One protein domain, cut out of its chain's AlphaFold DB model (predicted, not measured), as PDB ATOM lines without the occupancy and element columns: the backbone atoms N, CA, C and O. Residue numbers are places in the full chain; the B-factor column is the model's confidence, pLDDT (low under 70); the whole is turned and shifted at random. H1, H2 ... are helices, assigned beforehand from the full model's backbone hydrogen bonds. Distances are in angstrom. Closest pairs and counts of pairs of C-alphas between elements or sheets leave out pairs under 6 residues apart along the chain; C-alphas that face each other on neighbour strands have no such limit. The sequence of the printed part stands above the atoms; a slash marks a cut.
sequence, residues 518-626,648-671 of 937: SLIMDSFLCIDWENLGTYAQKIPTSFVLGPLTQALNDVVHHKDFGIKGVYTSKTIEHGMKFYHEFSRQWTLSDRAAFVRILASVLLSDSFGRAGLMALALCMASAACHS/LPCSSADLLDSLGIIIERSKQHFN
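Overview. This is residues 518 to 626 and 648 to 671 of the 937 residues of an uncharacterized protein of Musa balbisiana (UniProt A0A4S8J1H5). H4, H5 and H6 form a loose up-and-down bundle, each running against the one before; H3 packs on H5, and H1 on H3, at the end farthest from H6. The printed part has 133 residues with six named helices, H1 to H6, and no named strand: all helix, compact, radius of gyration of the C-alphas 14.4 A, spans 39 by 36 by 24 A.

Arrangement. Start at H6, residues 652 to 669: it touches H4, residues 588 to 604, closest at C-alphas 658 and 599, 5.3 A. H4 forms a hairpin with H5, residues 609 to 623, touched by 619 to 623 alone, closest at C-alphas 591 and 623, 5.7 A, at a shallow tilt of 16 degrees. H5 touches H3, residues 570 to 583, closest at C-alphas 618 and 576, 4.5 A. H3 touches H1, residues 518 to 525, closest at C-alphas 574 and 525, 5.5 A. H2, residues 541 to 551, only just touches H4, with 3 pairs of C-alphas within 8 A, closest 545 and 598, 6.4 A. Every O i to N i+4 pair is within hydrogen-bond range in H1, H3 and H5; H2 has 5 of 7, H4 10 of 13, H6 12 of 14.

Along the chain. Find H1's start, C-alpha 518, at (297.857, 329.965, 204.852); H6, 26.9 A long, ends at C-alpha 669, (290.579, 324.111, 226.300).

Size, cuts and confidence. Residues 627 to 647 are cut out, C-alphas 626 and 648 being 22.8 A apart; links H1 to H2 and H2 to H3 are long; pLDDT is under 70 at 35 residues, among them 648 to 671.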
ATOM      1  N   SER A 518     296.722 329.305 204.191       90.81
ATOM      2  CA  SER A 518     297.857 329.965 204.852       90.81
ATOM      3  C   SER A 518     298.388 331.141 204.036       90.81
ATOM      4  O   SER A 518     298.565 332.214 204.599       90.81
ATOM      5  N   LEU A 519     298.601 330.958 202.728       90.62
ATOM      6  CA  LEU A 519     299.087 331.998 201.821       90.62
ATOM      7  C   LEU A 519     298.162 333.218 201.818       90.62
ATOM      8  O   LEU A 519     298.632 334.349 201.904       90.62
ATOM      9  N   ILE A 520     296.851 332.993 201.730       93.06
ATOM     10  CA  ILE A 520     295.862 334.068 201.626       93.06
ATOM     11  C   ILE A 520     295.720 334.810 202.956       93.06
ATOM     12  O   ILE A 520     295.679 336.040 202.965       93.06
ATOM     13  N   MET A 521     295.726 334.090 204.081       93.06
ATOM     14  CA  MET A 521     295.771 334.698 205.415       93.06
ATOM     15  C   MET A 521     297.029 335.548 205.602       93.06
ATOM     16  O   MET A 521     296.930 336.697 206.027       93.06
ATOM     17  N   ASP A 522     298.202 335.020 205.244       89.50
ATOM     18  CA  ASP A 522     299.458 335.767 205.327       89.50
ATOM     19  C   ASP A 522     299.429 336.996 204.406       89.50
ATOM     20  O   ASP A 522     299.830 338.082 204.823       89.50
ATOM     21  N   SER A 523     298.891 336.861 203.191       90.38
ATOM     22  CA  SER A 523     298.718 337.965 202.242       90.38
ATOM     23  C   SER A 523     297.794 339.060 202.771       90.38
ATOM     24  O   SER A 523     298.067 340.224 202.499       90.38
ATOM     25  N   PHE A 524     296.720 338.721 203.486       92.19
ATOM     26  CA  PHE A 524     295.802 339.693 204.089       92.19
ATOM     27  C   PHE A 524     296.428 340.389 205.306       92.19
ATOM     28  O   PHE A 524     296.382 341.611 205.445       92.19
ATOM     29  N   LEU A 525     297.043 339.610 206.196       89.44
ATOM     30  CA  LEU A 525     297.597 340.100 207.454       89.44
ATOM     31  C   LEU A 525     298.909 340.878 207.290       89.44
ATOM     32  O   LEU A 525     299.217 341.724 208.127       89.44
ATOM     33  N   CYS A 526     299.678 340.618 206.230       85.56
ATOM     34  CA  CYS A 526     300.898 341.369 205.915       85.56
ATOM     35  C   CYS A 526     300.631 342.674 205.145       85.56
ATOM     36  O   CYS A 526     301.589 343.373 204.812       85.56
ATOM     37  N   ILE A 527     299.370 343.012 204.847       85.00
ATOM     38  CA  ILE A 527     299.029 344.349 204.351       85.00
ATOM     39  C   ILE A 527     299.371 345.364 205.444       85.00
ATOM     40  O   ILE A 527     299.016 345.198 206.611       85.00
ATOM     41  N   ASP A 528     300.057 346.432 205.052       83.19
ATOM     42  CA  ASP A 528     300.442 347.514 205.949       83.19
ATOM     43  C   ASP A 528     299.257 348.453 206.218       83.19
ATOM     44  O   ASP A 528     299.149 349.551 205.670       83.19
ATOM     45  N   TRP A 529     298.312 347.973 207.029       84.81
ATOM     46  CA  TRP A 529     297.077 348.688 207.353       84.81
ATOM     47  C   TRP A 529     297.322 350.038 208.041       84.81
ATOM     48  O   TRP A 529     296.516 350.946 207.866       84.81
ATOM     49  N   GLU A 530     298.439 350.185 208.760       78.75
ATOM     50  CA  GLU A 530     298.816 351.411 209.477       78.75
ATOM     51  C   GLU A 530     299.094 352.564 208.495       78.75
ATOM     52  O   GLU A 530     298.609 353.687 208.679       78.75
ATOM     53  N   ASN A 531     299.811 352.272 207.404       75.75
ATOM     54  CA  ASN A 531     300.178 353.253 206.380       75.75
ATOM     55  C   ASN A 531     299.064 353.534 205.356       75.75
ATOM     56  O   ASN A 531     299.132 354.520 204.624       75.75
ATOM     57  N   LEU A 532     298.012 352.710 205.325       73.69
ATOM     58  CA  LEU A 532     296.860 352.867 204.424       73.69
ATOM     59  C   LEU A 532     295.727 353.732 205.013       73.69
ATOM     60  O   LEU A 532     294.635 353.817 204.445       73.69
ATOM     61  N   GLY A 533     295.960 354.396 206.147       74.56
ATOM     62  CA  GLY A 533     295.018 355.349 206.731       74.56
ATOM     63  C   GLY A 533     293.692 354.701 207.145       74.56
ATOM     64  O   GLY A 533     293.645 353.893 208.065       74.56
ATOM     65  N   THR A 534     292.580 355.081 206.509       79.81
ATOM     66  CA  THR A 534     291.228 354.607 206.876       79.81
ATOM     67  C   THR A 534     290.776 353.353 206.124       79.81
ATOM     68  O   THR A 534     289.634 352.926 206.290       79.81
ATOM     69  N   TYR A 535     291.646 352.732 205.321       84.88
ATOM     70  CA  TYR A 535     291.282 351.605 204.452       84.88
ATOM     71  C   TYR A 535     290.768 350.396 205.233       84.88
ATOM     72  O   TYR A 535     289.767 349.804 204.833       84.88
ATOM     73  N   ALA A 536     291.375 350.074 206.381       86.62
ATOM     74  CA  ALA A 536     290.899 348.984 207.232       86.62
ATOM     75  C   ALA A 536     289.408 349.160 207.577       86.62
ATOM     76  O   ALA A 536     288.626 348.223 207.461       86.62
ATOM     77  N   GLN A 537     288.972 350.385 207.879       86.50
ATOM     78  CA  GLN A 537     287.585 350.693 208.251       86.50
ATOM     79  C   GLN A 537     286.582 350.594 207.092       86.50
ATOM     80  O   GLN A 537     285.374 350.645 207.330       86.50
ATOM     81  N   LYS A 538     287.064 350.508 205.846       87.81
ATOM     82  CA  LYS A 538     286.242 350.309 204.644       87.81
ATOM     83  C   LYS A 538     285.963 348.837 204.351       87.81
ATOM     84  O   LYS A 538     285.124 348.546 203.505       87.81
ATOM     85  N   ILE A 539     286.617 347.917 205.058       90.69
ATOM     86  CA  ILE A 539     286.331 346.487 204.949       90.69
ATOM     87  C   ILE A 539     284.952 346.190 205.560       90.69
ATOM     88  O   ILE A 539     284.649 346.684 206.652       90.69
ATOM     89  N   PRO A 540     284.115 345.361 204.907       91.94
ATOM     90  CA  PRO A 540     282.802 345.010 205.432       91.94
ATOM     91  C   PRO A 540     282.868 344.422 206.846       91.94
ATOM     92  O   PRO A 540     283.571 343.446 207.109       91.94
ATOM     93  N   THR A 541     282.069 344.968 207.764       90.75
ATOM     94  CA  THR A 541     282.000 344.469 209.148       90.75
ATOM     95  C   THR A 541     281.511 343.019 209.214       90.75
ATOM     96  O   THR A 541     281.968 342.265 210.069       90.75
ATOM     97  N   SER A 542     280.639 342.601 208.288       91.12
ATOM     98  CA  SER A 542     280.188 341.208 208.160       91.12
ATOM     99  C   SER A 542     281.340 340.238 207.883       91.12
ATOM    100  O   SER A 542     281.380 339.165 208.476       91.12
ATOM    101  N   PHE A 543     282.306 340.633 207.046       94.19
ATOM    102  CA  PHE A 543     283.503 339.842 206.757       94.19
ATOM    103  C   PHE A 543     284.402 339.700 207.995       94.19
ATOM    104  O   PHE A 543     284.854 338.602 208.317       94.19
ATOM    105  N   VAL A 544     284.626 340.800 208.725       93.31
ATOM    106  CA  VAL A 544     285.474 340.811 209.933       93.31
ATOM    107  C   VAL A 544     284.874 339.943 211.044       93.31
ATOM    108  O   VAL A 544     285.566 339.107 211.625       93.31
ATOM    109  N   LEU A 545     283.576 340.108 211.315       90.00
ATOM    110  CA  LEU A 545     282.871 339.383 212.377       90.00
ATOM    111  C   LEU A 545     282.602 337.906 212.048       90.00
ATOM    112  O   LEU A 545     282.440 337.115 212.971       90.00
ATOM    113  N   GLY A 546     282.530 337.541 210.766       91.19
ATOM    114  CA  GLY A 546     282.278 336.172 210.315       91.19
ATOM    115  C   GLY A 546     283.538 335.517 209.737       91.19
ATOM    116  O   GLY A 546     284.352 335.014 210.516       91.19
ATOM    117  N   PRO A 547     283.725 335.524 208.401       93.38
ATOM    118  CA  PRO A 547     284.815 334.839 207.704       93.38
ATOM    119  C   PRO A 547     286.209 335.022 208.310       93.38
ATOM    120  O   PRO A 547     286.902 334.035 208.537       93.38
ATOM    121  N   LEU A 548     286.627 336.253 208.626       94.94
ATOM    122  CA  LEU A 548     287.958 336.500 209.193       94.94
ATOM    123  C   LEU A 548     288.096 335.909 210.602       94.94
ATOM    124  O   LEU A 548     289.114 335.299 210.922       94.94
ATOM    125  N   THR A 549     287.076 336.075 211.446       91.25
ATOM    126  CA  THR A 549     287.067 335.522 212.807       91.25
ATOM    127  C   THR A 549     287.085 333.990 212.790       91.25
ATOM    128  O   THR A 549     287.812 333.372 213.569       91.25
ATOM    129  N   GLN A 550     286.348 333.368 211.866       91.38
ATOM    130  CA  GLN A 550     286.359 331.917 211.663       91.38
ATOM    131  C   GLN A 550     287.700 331.427 211.111       91.38
ATOM    132  O   GLN A 550     288.223 330.419 211.583       91.38
ATOM    133  N   ALA A 551     288.298 332.161 210.175       92.50
ATOM    134  CA  ALA A 551     289.608 331.841 209.626       92.50
ATOM    135  C   ALA A 551     290.708 331.918 210.696       92.50
ATOM    136  O   ALA A 551     291.528 331.013 210.796       92.50
ATOM    137  N   LEU A 552     290.676 332.918 211.586       91.62
ATOM    138  CA  LEU A 552     291.579 333.004 212.745       91.62
ATOM    139  C   LEU A 552     291.429 331.837 213.736       91.62
ATOM    140  O   LEU A 552     292.273 331.669 214.610       91.62
ATOM    141  N   ASN A 553     290.370 331.036 213.636       91.00
ATOM    142  CA  ASN A 553     290.202 329.829 214.435       91.00
ATOM    143  C   ASN A 553     290.821 328.575 213.784       91.00
ATOM    144  O   ASN A 553     290.987 327.559 214.465       91.00
ATOM    145  N   ASP A 554     291.193 328.622 212.500       90.12
ATOM    146  CA  ASP A 554     291.843 327.499 211.818       90.12
ATOM    147  C   ASP A 554     293.286 327.316 212.323       90.12
ATOM    148  O   ASP A 554     294.142 328.203 212.274       90.12
ATOM    149  N   VAL A 555     293.574 326.103 212.796       86.12
ATOM    150  CA  VAL A 555     294.870 325.688 213.347       86.12
ATOM    151  C   VAL A 555     296.004 325.828 212.323       86.12
ATOM    152  O   VAL A 555     297.154 326.030 212.716       86.12
ATOM    153  N   VAL A 556     295.702 325.763 211.022       88.62
ATOM    154  CA  VAL A 556     296.683 325.866 209.926       88.62
ATOM    155  C   VAL A 556     297.489 327.167 209.976       88.62
ATOM    156  O   VAL A 556     298.670 327.162 209.616       88.62
ATOM    157  N   HIS A 557     296.900 328.257 210.471       88.88
ATOM    158  CA  HIS A 557     297.575 329.554 210.577       88.88
ATOM    159  C   HIS A 557     298.490 329.659 211.809       88.88
ATOM    160  O   HIS A 557     299.352 330.528 211.892       88.88
ATOM    161  N   HIS A 558     298.369 328.751 212.775       87.12
ATOM    162  CA  HIS A 558     299.038 328.852 214.072       87.12
ATOM    163  C   HIS A 558     300.174 327.838 214.240       87.12
ATOM    164  O   HIS A 558     300.298 327.207 215.288       87.12
ATOM    165  N   LYS A 559     301.033 327.697 213.222       81.50
ATOM    166  CA  LYS A 559     302.132 326.705 213.202       81.50
ATOM    167  C   LYS A 559     303.077 326.815 214.403       81.50
ATOM    168  O   LYS A 559     303.521 325.795 214.917       81.50
ATOM    169  N   ASP A 560     303.332 328.035 214.870       79.06
ATOM    170  CA  ASP A 560     304.273 328.305 215.965       79.06
ATOM    171  C   ASP A 560     303.623 328.282 217.359       79.06
ATOM    172  O   ASP A 560     304.304 328.384 218.382       79.06
ATOM    173  N   PHE A 561     302.298 328.131 217.424       77.50
ATOM    174  CA  PHE A 561     301.557 328.246 218.671       77.50
ATOM    175  C   PHE A 561     301.825 327.060 219.608       77.50
ATOM    176  O   PHE A 561     301.594 325.898 219.278       77.50
ATOM    177  N   GLY A 562     302.265 327.361 220.828       69.31
ATOM    178  CA  GLY A 562     302.561 326.387 221.879       69.31
ATOM    179  C   GLY A 562     303.972 325.798 221.816       69.31
ATOM    180  O   GLY A 562     304.379 325.098 222.749       69.31
ATOM    181  N   ILE A 563     304.756 326.100 220.776       70.25
ATOM    182  CA  ILE A 563     306.142 325.639 220.662       70.25
ATOM    183  C   ILE A 563     306.989 326.335 221.736       70.25
ATOM    184  O   ILE A 563     306.952 327.552 221.892       70.25
ATOM    185  N   LYS A 564     307.744 325.555 222.524       62.78
ATOM    186  CA  LYS A 564     308.578 326.047 223.647       62.78
ATOM    187  C   LYS A 564     307.807 326.864 224.705       62.78
ATOM    188  O   LYS A 564     308.416 327.592 225.481       62.78
ATOM    189  N   GLY A 565     306.480 326.727 224.766       61.03
ATOM    190  CA  GLY A 565     305.636 327.513 225.668       61.03
ATOM    191  C   GLY A 565     305.391 328.958 225.216       61.03
ATOM    192  O   GLY A 565     304.947 329.760 226.033       61.03
ATOM    193  N   VAL A 566     305.669 329.289 223.949       63.56
ATOM    194  CA  VAL A 566     305.269 330.553 223.317       63.56
ATOM    195  C   VAL A 566     303.842 330.392 222.799       63.56
ATOM    196  O   VAL A 566     303.566 329.501 222.005       63.56
ATOM    197  N   TYR A 567     302.917 331.216 223.289       69.06
ATOM    198  CA  TYR A 567     301.478 331.113 222.988       69.06
ATOM    199  C   TYR A 567     300.972 332.280 222.135       69.06
ATOM    200  O   TYR A 567     299.797 332.637 222.184       69.06
ATOM    201  N   THR A 568     301.872 332.876 221.364       69.38
ATOM    202  CA  THR A 568     301.582 333.830 220.298       69.38
ATOM    203  C   THR A 568     302.046 333.218 218.978       69.38
ATOM    204  O   THR A 568     302.888 332.319 218.961       69.38
ATOM    205  N   SER A 569     301.465 333.657 217.867       81.75
ATOM    206  CA  SER A 569     301.956 333.324 216.530       81.75
ATOM    207  C   SER A 569     302.001 334.588 215.687       81.75
ATOM    208  O   SER A 569     301.308 335.562 215.988       81.75
ATOM    209  N   LYS A 570     302.762 334.552 214.593       85.62
ATOM    210  CA  LYS A 570     302.836 335.661 213.636       85.62
ATOM    211  C   LYS A 570     301.442 336.104 213.161       85.62
ATOM    212  O   LYS A 570     301.182 337.298 213.058       85.62
ATOM    213  N   THR A 571     300.528 335.164 212.929       89.12
ATOM    214  CA  THR A 571     299.121 335.441 212.579       89.12
ATOM    215  C   THR A 571     298.389 336.218 213.671       89.12
ATOM    216  O   THR A 571     297.668 337.158 213.366       89.12
ATOM    217  N   ILE A 572     298.594 335.865 214.944       85.75
ATOM    218  CA  ILE A 572     297.977 336.571 216.075       85.75
ATOM    219  C   ILE A 572     298.481 338.016 216.134       85.75
ATOM    220  O   ILE A 572     297.677 338.933 216.255       85.75
ATOM    221  N   GLU A 573     299.790 338.225 216.005       86.19
ATOM    222  CA  GLU A 573     300.402 339.558 216.061       86.19
ATOM    223  C   GLU A 573     299.899 340.474 214.939       86.19
ATOM    224  O   GLU A 573     299.506 341.611 215.195       86.19
ATOM    225  N   HIS A 574     299.852 339.982 213.699       88.06
ATOM    226  CA  HIS A 574     299.311 340.769 212.589       88.06
ATOM    227  C   HIS A 574     297.790 340.945 212.683       88.06
ATOM    228  O   HIS A 574     297.279 342.012 212.348       88.06
ATOM    229  N   GLY A 575     297.064 339.944 213.190       90.19
ATOM    230  CA  GLY A 575     295.635 340.057 213.477       90.19
ATOM    231  C   GLY A 575     295.352 341.185 214.468       90.19
ATOM    232  O   GLY A 575     294.504 342.035 214.211       90.19
ATOM    233  N   MET A 576     296.126 341.274 215.553       86.62
ATOM    234  CA  MET A 576     296.022 342.376 216.513       86.62
ATOM    235  C   MET A 576     296.190 343.740 215.838       86.62
ATOM    236  O   MET A 576     295.378 344.632 216.089       86.62
ATOM    237  N   LYS A 577     297.197 343.900 214.972       88.44
ATOM    238  CA  LYS A 577     297.418 345.153 214.230       88.44
ATOM    239  C   LYS A 577     296.223 345.510 213.352       88.44
ATOM    240  O   LYS A 577     295.718 346.623 213.433       88.44
ATOM    241  N   PHE A 578     295.713 344.548 212.583       92.69
ATOM    242  CA  PHE A 578     294.535 344.762 211.744       92.69
ATOM    243  C   PHE A 578     293.314 345.216 212.560       92.69
ATOM    244  O   PHE A 578     292.697 346.226 212.237       92.69
ATOM    245  N   TYR A 579     292.975 344.507 213.642       90.12
ATOM    246  CA  TYR A 579     291.815 344.834 214.481       90.12
ATOM    247  C   TYR A 579     291.959 346.183 215.207       90.12
ATOM    248  O   TYR A 579     290.958 346.869 215.446       90.12
ATOM    249  N   HIS A 580     293.190 346.587 215.526       86.62
ATOM    250  CA  HIS A 580     293.479 347.928 216.027       86.62
ATOM    251  C   HIS A 580     293.146 348.992 214.977       86.62
ATOM    252  O   HIS A 580     292.328 349.874 215.234       86.62
ATOM    253  N   GLU A 581     293.700 348.863 213.770       87.94
ATOM    254  CA  GLU A 581     293.469 349.809 212.673       87.94
ATOM    255  C   GLU A 581     291.996 349.848 212.236       87.94
ATOM    256  O   GLU A 581     291.435 350.918 211.986       87.94
ATOM    257  N   PHE A 582     291.321 348.695 212.248       90.19
ATOM    258  CA  PHE A 582     289.895 348.569 211.945       90.19
ATOM    259  C   PHE A 582     289.006 349.392 212.889       90.19
ATOM    260  O   PHE A 582     287.983 349.937 212.474       90.19
ATOM    261  N   SER A 583     289.404 349.511 214.156       87.69
ATOM    262  CA  SER A 583     288.647 350.213 215.199       87.69
ATOM    263  C   SER A 583     289.229 351.582 215.568       87.69
ATOM    264  O   SER A 583     288.653 352.287 216.400       87.69
ATOM    265  N   ARG A 584     290.342 352.003 214.944       84.25
ATOM    266  CA  ARG A 584     291.178 353.137 215.376       84.25
ATOM    267  C   ARG A 584     290.395 354.425 215.633       84.25
ATOM    268  O   ARG A 584     290.565 355.045 216.679       84.25
ATOM    269  N   GLN A 585     289.493 354.791 214.723       81.81
ATOM    270  CA  GLN A 585     288.719 356.041 214.792       81.81
ATOM    271  C   GLN A 585     287.353 355.902 215.485       81.81
ATOM    272  O   GLN A 585     286.553 356.835 215.461       81.81
ATOM    273  N   TRP A 586     287.039 354.748 216.075       81.06
ATOM    274  CA  TRP A 586     285.737 354.521 216.702       81.06
ATOM    275  C   TRP A 586     285.670 355.077 218.121       81.06
ATOM    276  O   TRP A 586     286.670 355.098 218.849       81.06
ATOM    277  N   THR A 587     284.460 355.465 218.531       77.44
ATOM    278  CA  THR A 587     284.179 355.906 219.900       77.44
ATOM    279  C   THR A 587     284.357 354.762 220.901       77.44
ATOM    280  O   THR A 587     284.275 353.583 220.546       77.44
ATOM    281  N   LEU A 588     284.546 355.095 222.184       69.31
ATOM    282  CA  LEU A 588     284.591 354.098 223.263       69.31
ATOM    283  C   LEU A 588     283.323 353.224 223.293       69.31
ATOM    284  O   LEU A 588     283.414 352.016 223.509       69.31
ATOM    285  N   SER A 589     282.154 353.816 223.017       68.50
ATOM    286  CA  SER A 589     280.874 353.096 222.956       68.50
ATOM    287  C   SER A 589     280.831 352.094 221.798       68.50
ATOM    288  O   SER A 589     280.476 350.934 222.003       68.50
ATOM    289  N   ASP A 590     281.238 352.504 220.591       76.81
ATOM    290  CA  ASP A 590     281.233 351.625 219.415       76.81
ATOM    291  C   ASP A 590     282.250 350.480 219.562       76.81
ATOM    292  O   ASP A 590     281.957 349.341 219.196       76.81
ATOM    293  N   ARG A 591     283.419 350.742 220.164       78.44
ATOM    294  CA  ARG A 591     284.420 349.709 220.486       78.44
ATOM    295  C   ARG A 591     283.883 348.697 221.497       78.44
ATOM    296  O   ARG A 591     284.021 347.496 221.284       78.44
ATOM    297  N   ALA A 592     283.228 349.156 222.565       70.81
ATOM    298  CA  ALA A 592     282.613 348.271 223.555       70.81
ATOM    299  C   ALA A 592     281.502 347.401 222.940       70.81
ATOM    300  O   ALA A 592     281.414 346.204 223.224       70.81
ATOM    301  N   ALA A 593     280.679 347.979 222.062       77.25
ATOM    302  CA  ALA A 593     279.650 347.240 221.341       77.25
ATOM    303  C   ALA A 593     280.245 346.223 220.354       77.25
ATOM    304  O   ALA A 593     279.762 345.095 220.277       77.25
ATOM    305  N   PHE A 594     281.328 346.571 219.657       83.50
ATOM    306  CA  PHE A 594     282.040 345.655 218.766       83.50
ATOM    307  C   PHE A 594     282.669 344.475 219.513       83.50
ATOM    308  O   PHE A 594     282.511 343.332 219.092       83.50
ATOM    309  N   VAL A 595     283.306 344.724 220.661       79.50
ATOM    310  CA  VAL A 595     283.844 343.668 221.536       79.50
ATOM    311  C   VAL A 595     282.731 342.737 222.018       79.50
ATOM    312  O   VAL A 595     282.912 341.522 222.005       79.50
ATOM    313  N   ARG A 596     281.561 343.273 222.390       80.31
ATOM    314  CA  ARG A 596     280.385 342.461 222.750       80.31
ATOM    315  C   ARG A 596     279.949 341.558 221.593       80.31
ATOM    316  O   ARG A 596     279.673 340.379 221.805       80.31
ATOM    317  N   ILE A 597     279.901 342.090 220.372       82.94
ATOM    318  CA  ILE A 597     279.523 341.312 219.185       82.94
ATOM    319  C   ILE A 597     280.572 340.228 218.893       82.94
ATOM    320  O   ILE A 597     280.198 339.070 218.724       82.94
ATOM    321  N   LEU A 598     281.868 340.547 218.934       83.12
ATOM    322  CA  LEU A 598     282.945 339.557 218.788       83.12
ATOM    323  C   LEU A 598     282.876 338.457 219.857       83.12
ATOM    324  O   LEU A 598     283.029 337.281 219.539       83.12
ATOM    325  N   ALA A 599     282.583 338.809 221.112       78.94
ATOM    326  CA  ALA A 599     282.409 337.826 222.180       78.94
ATOM    327  C   ALA A 599     281.228 336.884 221.916       78.94
ATOM    328  O   ALA A 599     281.303 335.699 222.234       78.94
ATOM    329  N   SER A 600     280.142 337.392 221.325       80.94
ATOM    330  CA  SER A 600     278.957 336.584 221.022       80.94
ATOM    331  C   SER A 600     279.227 335.482 219.991       80.94
ATOM    332  O   SER A 600     278.567 334.447 220.044       80.94
ATOM    333  N   VAL A 601     280.257 335.625 219.145       80.81
ATOM    334  CA  VAL A 601     280.700 334.572 218.207       80.81
ATOM    335  C   VAL A 601     281.132 333.296 218.950       80.81
ATOM    336  O   VAL A 601     280.941 332.185 218.460       80.81
ATOM    337  N   LEU A 602     281.618 333.414 220.194       73.19
ATOM    338  CA  LEU A 602     281.950 332.265 221.052       73.19
ATOM    339  C   LEU A 602     280.724 331.478 221.542       73.19
ATOM    340  O   LEU A 602     280.869 330.418 222.161       73.19
ATOM    341  N   LEU A 603     279.511 332.000 221.350       72.12
ATOM    342  CA  LEU A 603     278.281 331.272 221.648       72.12
ATOM    343  C   LEU A 603     277.891 330.346 220.493       72.12
ATOM    344  O   LEU A 603     277.401 329.251 220.767       72.12
ATOM    345  N   SER A 604     278.143 330.754 219.247       72.44
ATOM    346  CA  SER A 604     277.781 329.999 218.044       72.44
ATOM    347  C   SER A 604     278.842 328.984 217.619       72.44
ATOM    348  O   SER A 604     278.484 327.860 217.275       72.44
ATOM    349  N   ASP A 605     280.129 329.338 217.695       74.56
ATOM    350  CA  ASP A 605     281.208 328.543 217.097       74.56
ATOM    351  C   ASP A 605     282.113 327.871 218.147       74.56
ATOM    352  O   ASP A 605     282.369 328.394 219.237       74.56
ATOM    353  N   SER A 606     282.636 326.684 217.819       79.38
ATOM    354  CA  SER A 606     283.626 325.989 218.650       79.38
ATOM    355  C   SER A 606     285.038 326.488 218.346       79.38
ATOM    356  O   SER A 606     285.521 326.333 217.223       79.38
ATOM    357  N   PHE A 607     285.731 327.026 219.351       81.75
ATOM    358  CA  PHE A 607     287.083 327.557 219.182       81.75
ATOM    359  C   PHE A 607     288.172 326.585 219.635       81.75
ATOM    360  O   PHE A 607     288.100 325.986 220.706       81.75
ATOM    361  N   GLY A 608     289.224 326.455 218.828       78.44
ATOM    362  CA  GLY A 608     290.458 325.787 219.221       78.44
ATOM    363  C   GLY A 608     291.282 326.636 220.197       78.44
ATOM    364  O   GLY A 608     291.021 327.816 220.415       78.44
ATOM    365  N   ARG A 609     292.343 326.050 220.769       77.00
ATOM    366  CA  ARG A 609     293.249 326.754 221.705       77.00
ATOM    367  C   ARG A 609     293.869 328.016 221.100       77.00
ATOM    368  O   ARG A 609     293.867 329.061 221.746       77.00
ATOM    369  N   ALA A 610     294.415 327.892 219.890       81.62
ATOM    370  CA  ALA A 610     295.070 328.992 219.195       81.62
ATOM    371  C   ALA A 610     294.054 330.048 218.739       81.62
ATOM    372  O   ALA A 610     294.265 331.227 219.001       81.62
ATOM    373  N   GLY A 611     292.913 329.615 218.193       85.62
ATOM    374  CA  GLY A 611     291.824 330.501 217.788       85.62
ATOM    375  C   GLY A 611     291.240 331.323 218.932       85.62
ATOM    376  O   GLY A 611     291.052 332.527 218.796       85.62
ATOM    377  N   LEU A 612     291.006 330.709 220.099       80.25
ATOM    378  CA  LEU A 612     290.503 331.437 221.267       80.25
ATOM    379  C   LEU A 612     291.506 332.503 221.743       80.25
ATOM    380  O   LEU A 612     291.109 333.596 222.142       80.25
ATOM    381  N   MET A 613     292.807 332.192 221.698       77.56
ATOM    382  CA  MET A 613     293.863 333.151 222.035       77.56
ATOM    383  C   MET A 613     293.945 334.279 221.000       77.56
ATOM    384  O   MET A 613     294.031 335.444 221.381       77.56
ATOM    385  N   ALA A 614     293.874 333.943 219.709       84.69
ATOM    386  CA  ALA A 614     293.852 334.904 218.614       84.69
ATOM    387  C   ALA A 614     292.683 335.882 218.759       84.69
ATOM    388  O   ALA A 614     292.898 337.092 218.742       84.69
ATOM    389  N   LEU A 615     291.471 335.367 218.988       85.25
ATOM    390  CA  LEU A 615     290.276 336.181 219.179       85.25
ATOM    391  C   LEU A 615     290.414 337.097 220.399       85.25
ATOM    392  O   LEU A 615     290.207 338.299 220.272       85.25
ATOM    393  N   ALA A 616     290.820 336.568 221.557       76.69
ATOM    394  CA  ALA A 616     290.989 337.370 222.769       76.69
ATOM    395  C   ALA A 616     291.991 338.523 222.573       76.69
ATOM    396  O   ALA A 616     291.751 339.641 223.027       76.69
ATOM    397  N   LEU A 617     293.095 338.267 221.866       76.88
ATOM    398  CA  LEU A 617     294.119 339.267 221.569       76.88
ATOM    399  C   LEU A 617     293.664 340.296 220.530       76.88
ATOM    400  O   LEU A 617     293.899 341.489 220.711       76.88
ATOM    401  N   CYS A 618     292.961 339.866 219.483       85.19
ATOM    402  CA  CYS A 618     292.375 340.771 218.495       85.19
ATOM    403  C   CYS A 618     291.300 341.670 219.124       85.19
ATOM    404  O   CYS A 618     291.297 342.876 218.889       85.19
ATOM    405  N   MET A 619     290.441 341.116 219.988       79.50
ATOM    406  CA  MET A 619     289.447 341.872 220.760       79.50
ATOM    407  C   MET A 619     290.100 342.898 221.686       79.50
ATOM    408  O   MET A 619     289.633 344.035 221.765       79.50
ATOM    409  N   ALA A 620     291.181 342.512 222.370       72.69
ATOM    410  CA  ALA A 620     291.928 343.430 223.218       72.69
ATOM    411  C   ALA A 620     292.497 344.591 222.392       72.69
ATOM    412  O   ALA A 620     292.278 345.749 222.732       72.69
ATOM    413  N   SER A 621     293.131 344.279 221.259       78.56
ATOM    414  CA  SER A 621     293.703 345.265 220.339       78.56
ATOM    415  C   SER A 621     292.658 346.230 219.759       78.56
ATOM    416  O   SER A 621     292.893 347.438 219.685       78.56
ATOM    417  N   ALA A 622     291.465 345.718 219.427       82.25
ATOM    418  CA  ALA A 622     290.340 346.515 218.935       82.25
ATOM    419  C   ALA A 622     289.758 347.481 219.985       82.25
ATOM    420  O   ALA A 622     289.095 348.467 219.658       82.25
ATOM    421  N   ALA A 623     289.976 347.213 221.268       72.00
ATOM    422  CA  ALA A 623     289.515 348.094 222.333       72.00
ATOM    423  C   ALA A 623     290.528 349.190 222.693       72.00
ATOM    424  O   ALA A 623     290.137 350.182 223.307       72.00
ATOM    425  N   CYS A 624     291.801 349.041 222.310       68.44
ATOM    426  CA  CYS A 624     292.854 350.003 222.629       68.44
ATOM    427  C   CYS A 624     292.696 351.311 221.836       68.44
ATOM    428  O   CYS A 624     292.632 351.296 220.605       68.44
ATOM    429  N   HIS A 625     292.681 352.449 222.533       59.62
ATOM    430  CA  HIS A 625     292.668 353.783 221.925       59.62
ATOM    431  C   HIS A 625     294.106 354.267 221.674       59.62
ATOM    432  O   HIS A 625     294.936 354.222 222.578       59.62
ATOM    433  N   SER A 626     294.419 354.715 220.456       51.28
ATOM    434  CA  SER A 626     295.730 355.278 220.119       51.28
ATOM    435  C   SER A 626     295.743 356.790 220.382       51.28
ATOM    436  O   SER A 626     295.286 357.567 219.543       51.28
ATOM    437  N   LEU A 648     274.359 349.472 218.775       63.97
ATOM    438  CA  LEU A 648     273.581 349.816 219.969       63.97
ATOM    439  C   LEU A 648     274.510 350.025 221.185       63.97
ATOM    440  O   LEU A 648     275.471 349.260 221.334       63.97
ATOM    441  N   PRO A 649     274.206 350.994 222.077       55.88
ATOM    442  CA  PRO A 649     274.987 351.241 223.287       55.88
ATOM    443  C   PRO A 649     275.124 349.972 224.134       55.88
ATOM    444  O   PRO A 649     274.143 349.281 224.401       55.88
ATOM    445  N   CYS A 650     276.353 349.670 224.547       57.66
ATOM    446  CA  CYS A 650     276.683 348.511 225.372       57.66
ATOM    447  C   CYS A 650     276.662 348.917 226.852       57.66
ATOM    448  O   CYS A 650     277.348 349.874 227.224       57.66
ATOM    449  N   SER A 651     275.900 348.219 227.702       53.75
ATOM    450  CA  SER A 651     275.989 348.450 229.146       53.75
ATOM    451  C   SER A 651     277.268 347.824 229.709       53.75
ATOM    452  O   SER A 651     277.818 346.862 229.167       53.75
ATOM    453  N   SER A 652     277.751 348.342 230.837       50.44
ATOM    454  CA  SER A 652     278.897 347.752 231.537       50.44
ATOM    455  C   SER A 652     278.642 346.302 231.974       50.44
ATOM    456  O   SER A 652     279.586 345.516 232.037       50.44
ATOM    457  N   ALA A 653     277.383 345.928 232.226       50.19
ATOM    458  CA  ALA A 653     276.987 344.557 232.538       50.19
ATOM    459  C   ALA A 653     277.156 343.621 231.327       50.19
ATOM    460  O   ALA A 653     277.777 342.567 231.458       50.19
ATOM    461  N   ASP A 654     276.722 344.047 230.138       56.09
ATOM    462  CA  ASP A 654     276.826 343.249 228.904       56.09
ATOM    463  C   ASP A 654     278.286 342.979 228.512       56.09
ATOM    464  O   ASP A 654     278.642 341.903 228.017       56.09
ATOM    465  N   LEU A 655     279.164 343.956 228.752       58.47
ATOM    466  CA  LEU A 655     280.599 343.811 228.528       58.47
ATOM    467  C   LEU A 655     281.213 342.800 229.504       58.47
ATOM    468  O   LEU A 655     282.004 341.946 229.103       58.47
ATOM    469  N   LEU A 656     280.824 342.850 230.779       58.91
ATOM    470  CA  LEU A 656     281.253 341.856 231.759       58.91
ATOM    471  C   LEU A 656     280.728 340.461 231.403       58.91
ATOM    472  O   LEU A 656     281.420 339.478 231.681       58.91
ATOM    473  N   ASP A 657     279.514 340.333 230.858       64.06
ATOM    474  CA  ASP A 657     278.936 339.044 230.433       64.06
ATOM    475  C   ASP A 657     279.738 338.465 229.270       64.06
ATOM    476  O   ASP A 657     280.133 337.298 229.295       64.06
ATOM    477  N   SER A 658     280.092 339.324 228.316       63.06
ATOM    478  CA  SER A 658     280.957 339.007 227.178       63.06
ATOM    479  C   SER A 658     282.322 338.463 227.621       63.06
ATOM    480  O   SER A 658     282.771 337.422 227.141       63.06
ATOM    481  N   LEU A 659     282.964 339.109 228.598       63.41
ATOM    482  CA  LEU A 659     284.215 338.616 229.193       63.41
ATOM    483  C   LEU A 659     284.016 337.301 229.953       63.41
ATOM    484  O   LEU A 659     284.881 336.426 229.914       63.41
ATOM    485  N   GLY A 660     282.875 337.152 230.627       61.91
ATOM    486  CA  GLY A 660     282.482 335.919 231.301       61.91
ATOM    487  C   GLY A 660     282.438 334.731 230.340       61.91
ATOM    488  O   GLY A 660     282.995 333.680 230.654       61.91
ATOM    489  N   ILE A 661     281.866 334.916 229.146       66.12
ATOM    490  CA  ILE A 661     281.809 333.893 228.090       66.12
ATOM    491  C   ILE A 661     283.221 333.478 227.656       66.12
ATOM    492  O   ILE A 661     283.515 332.282 227.597       66.12
ATOM    493  N   ILE A 662     284.117 334.442 227.410       65.12
ATOM    494  CA  ILE A 662     285.510 334.169 227.013       65.12
ATOM    495  C   ILE A 662     286.225 333.351 228.091       65.12
ATOM    496  O   ILE A 662     286.862 332.336 227.796       65.12
ATOM    497  N   ILE A 663     286.095 333.767 229.353       63.41
ATOM    498  CA  ILE A 663     286.715 333.080 230.488       63.41
ATOM    499  C   ILE A 663     286.154 331.663 230.617       63.41
ATOM    500  O   ILE A 663     286.930 330.726 230.792       63.41
ATOM    501  N   GLU A 664     284.842 331.471 230.492       65.06
ATOM    502  CA  GLU A 664     284.223 330.149 230.603       65.06
ATOM    503  C   GLU A 664     284.673 329.213 229.478       65.06
ATOM    504  O   GLU A 664     285.111 328.092 229.740       65.06
ATOM    505  N   ARG A 665     284.684 329.685 228.228       65.06
ATOM    506  CA  ARG A 665     285.174 328.905 227.080       65.06
ATOM    507  C   ARG A 665     286.660 328.580 227.199       65.06
ATOM    508  O   ARG A 665     287.073 327.463 226.891       65.06
ATOM    509  N   SER A 666     287.457 329.489 227.761       62.56
ATOM    510  CA  SER A 666     288.867 329.221 228.062       62.56
ATOM    511  C   SER A 666     289.043 328.036 229.027       62.56
ATOM    512  O   SER A 666     290.038 327.309 228.952       62.56
ATOM    513  N   LYS A 667     288.062 327.753 229.898       58.56
ATOM    514  CA  LYS A 667     288.157 326.620 230.825       58.56
ATOM    515  C   LYS A 667     288.177 325.275 230.100       58.56
ATOM    516  O   LYS A 667     288.902 324.377 230.524       58.56
ATOM    517  N   GLN A 668     287.440 325.134 229.005       59.28
ATOM    518  CA  GLN A 668     287.312 323.859 228.293       59.28
ATOM    519  C   GLN A 668     288.619 323.434 227.610       59.28
ATOM    520  O   GLN A 668     288.941 322.250 227.556       59.28
ATOM    521  N   HIS A 669     289.414 324.397 227.138       57.56
ATOM    522  CA  HIS A 669     290.579 324.111 226.300       57.56
ATOM    523  C   HIS A 669     291.913 324.138 227.049       57.56
ATOM    524  O   HIS A 669     292.901 323.580 226.556       57.56
ATOM    525  N   PHE A 670     291.957 324.741 228.238       55.16
ATOM    526  CA  PHE A 670     293.203 325.037 228.935       55.16
ATOM    527  C   PHE A 670     293.332 324.331 230.285       55.16
ATOM    528  O   PHE A 670     292.494 324.485 231.177       55.16
ATOM    529  N   ASN A 671     294.442 323.600 230.441       49.34
ATOM    530  CA  ASN A 671     294.905 323.040 231.714       49.34
ATOM    531  C   ASN A 671     294.976 324.161 232.779       49.34
ATOM    532  O   ASN A 671     295.354 325.279 232.424       49.34
TER     533      ASN A 671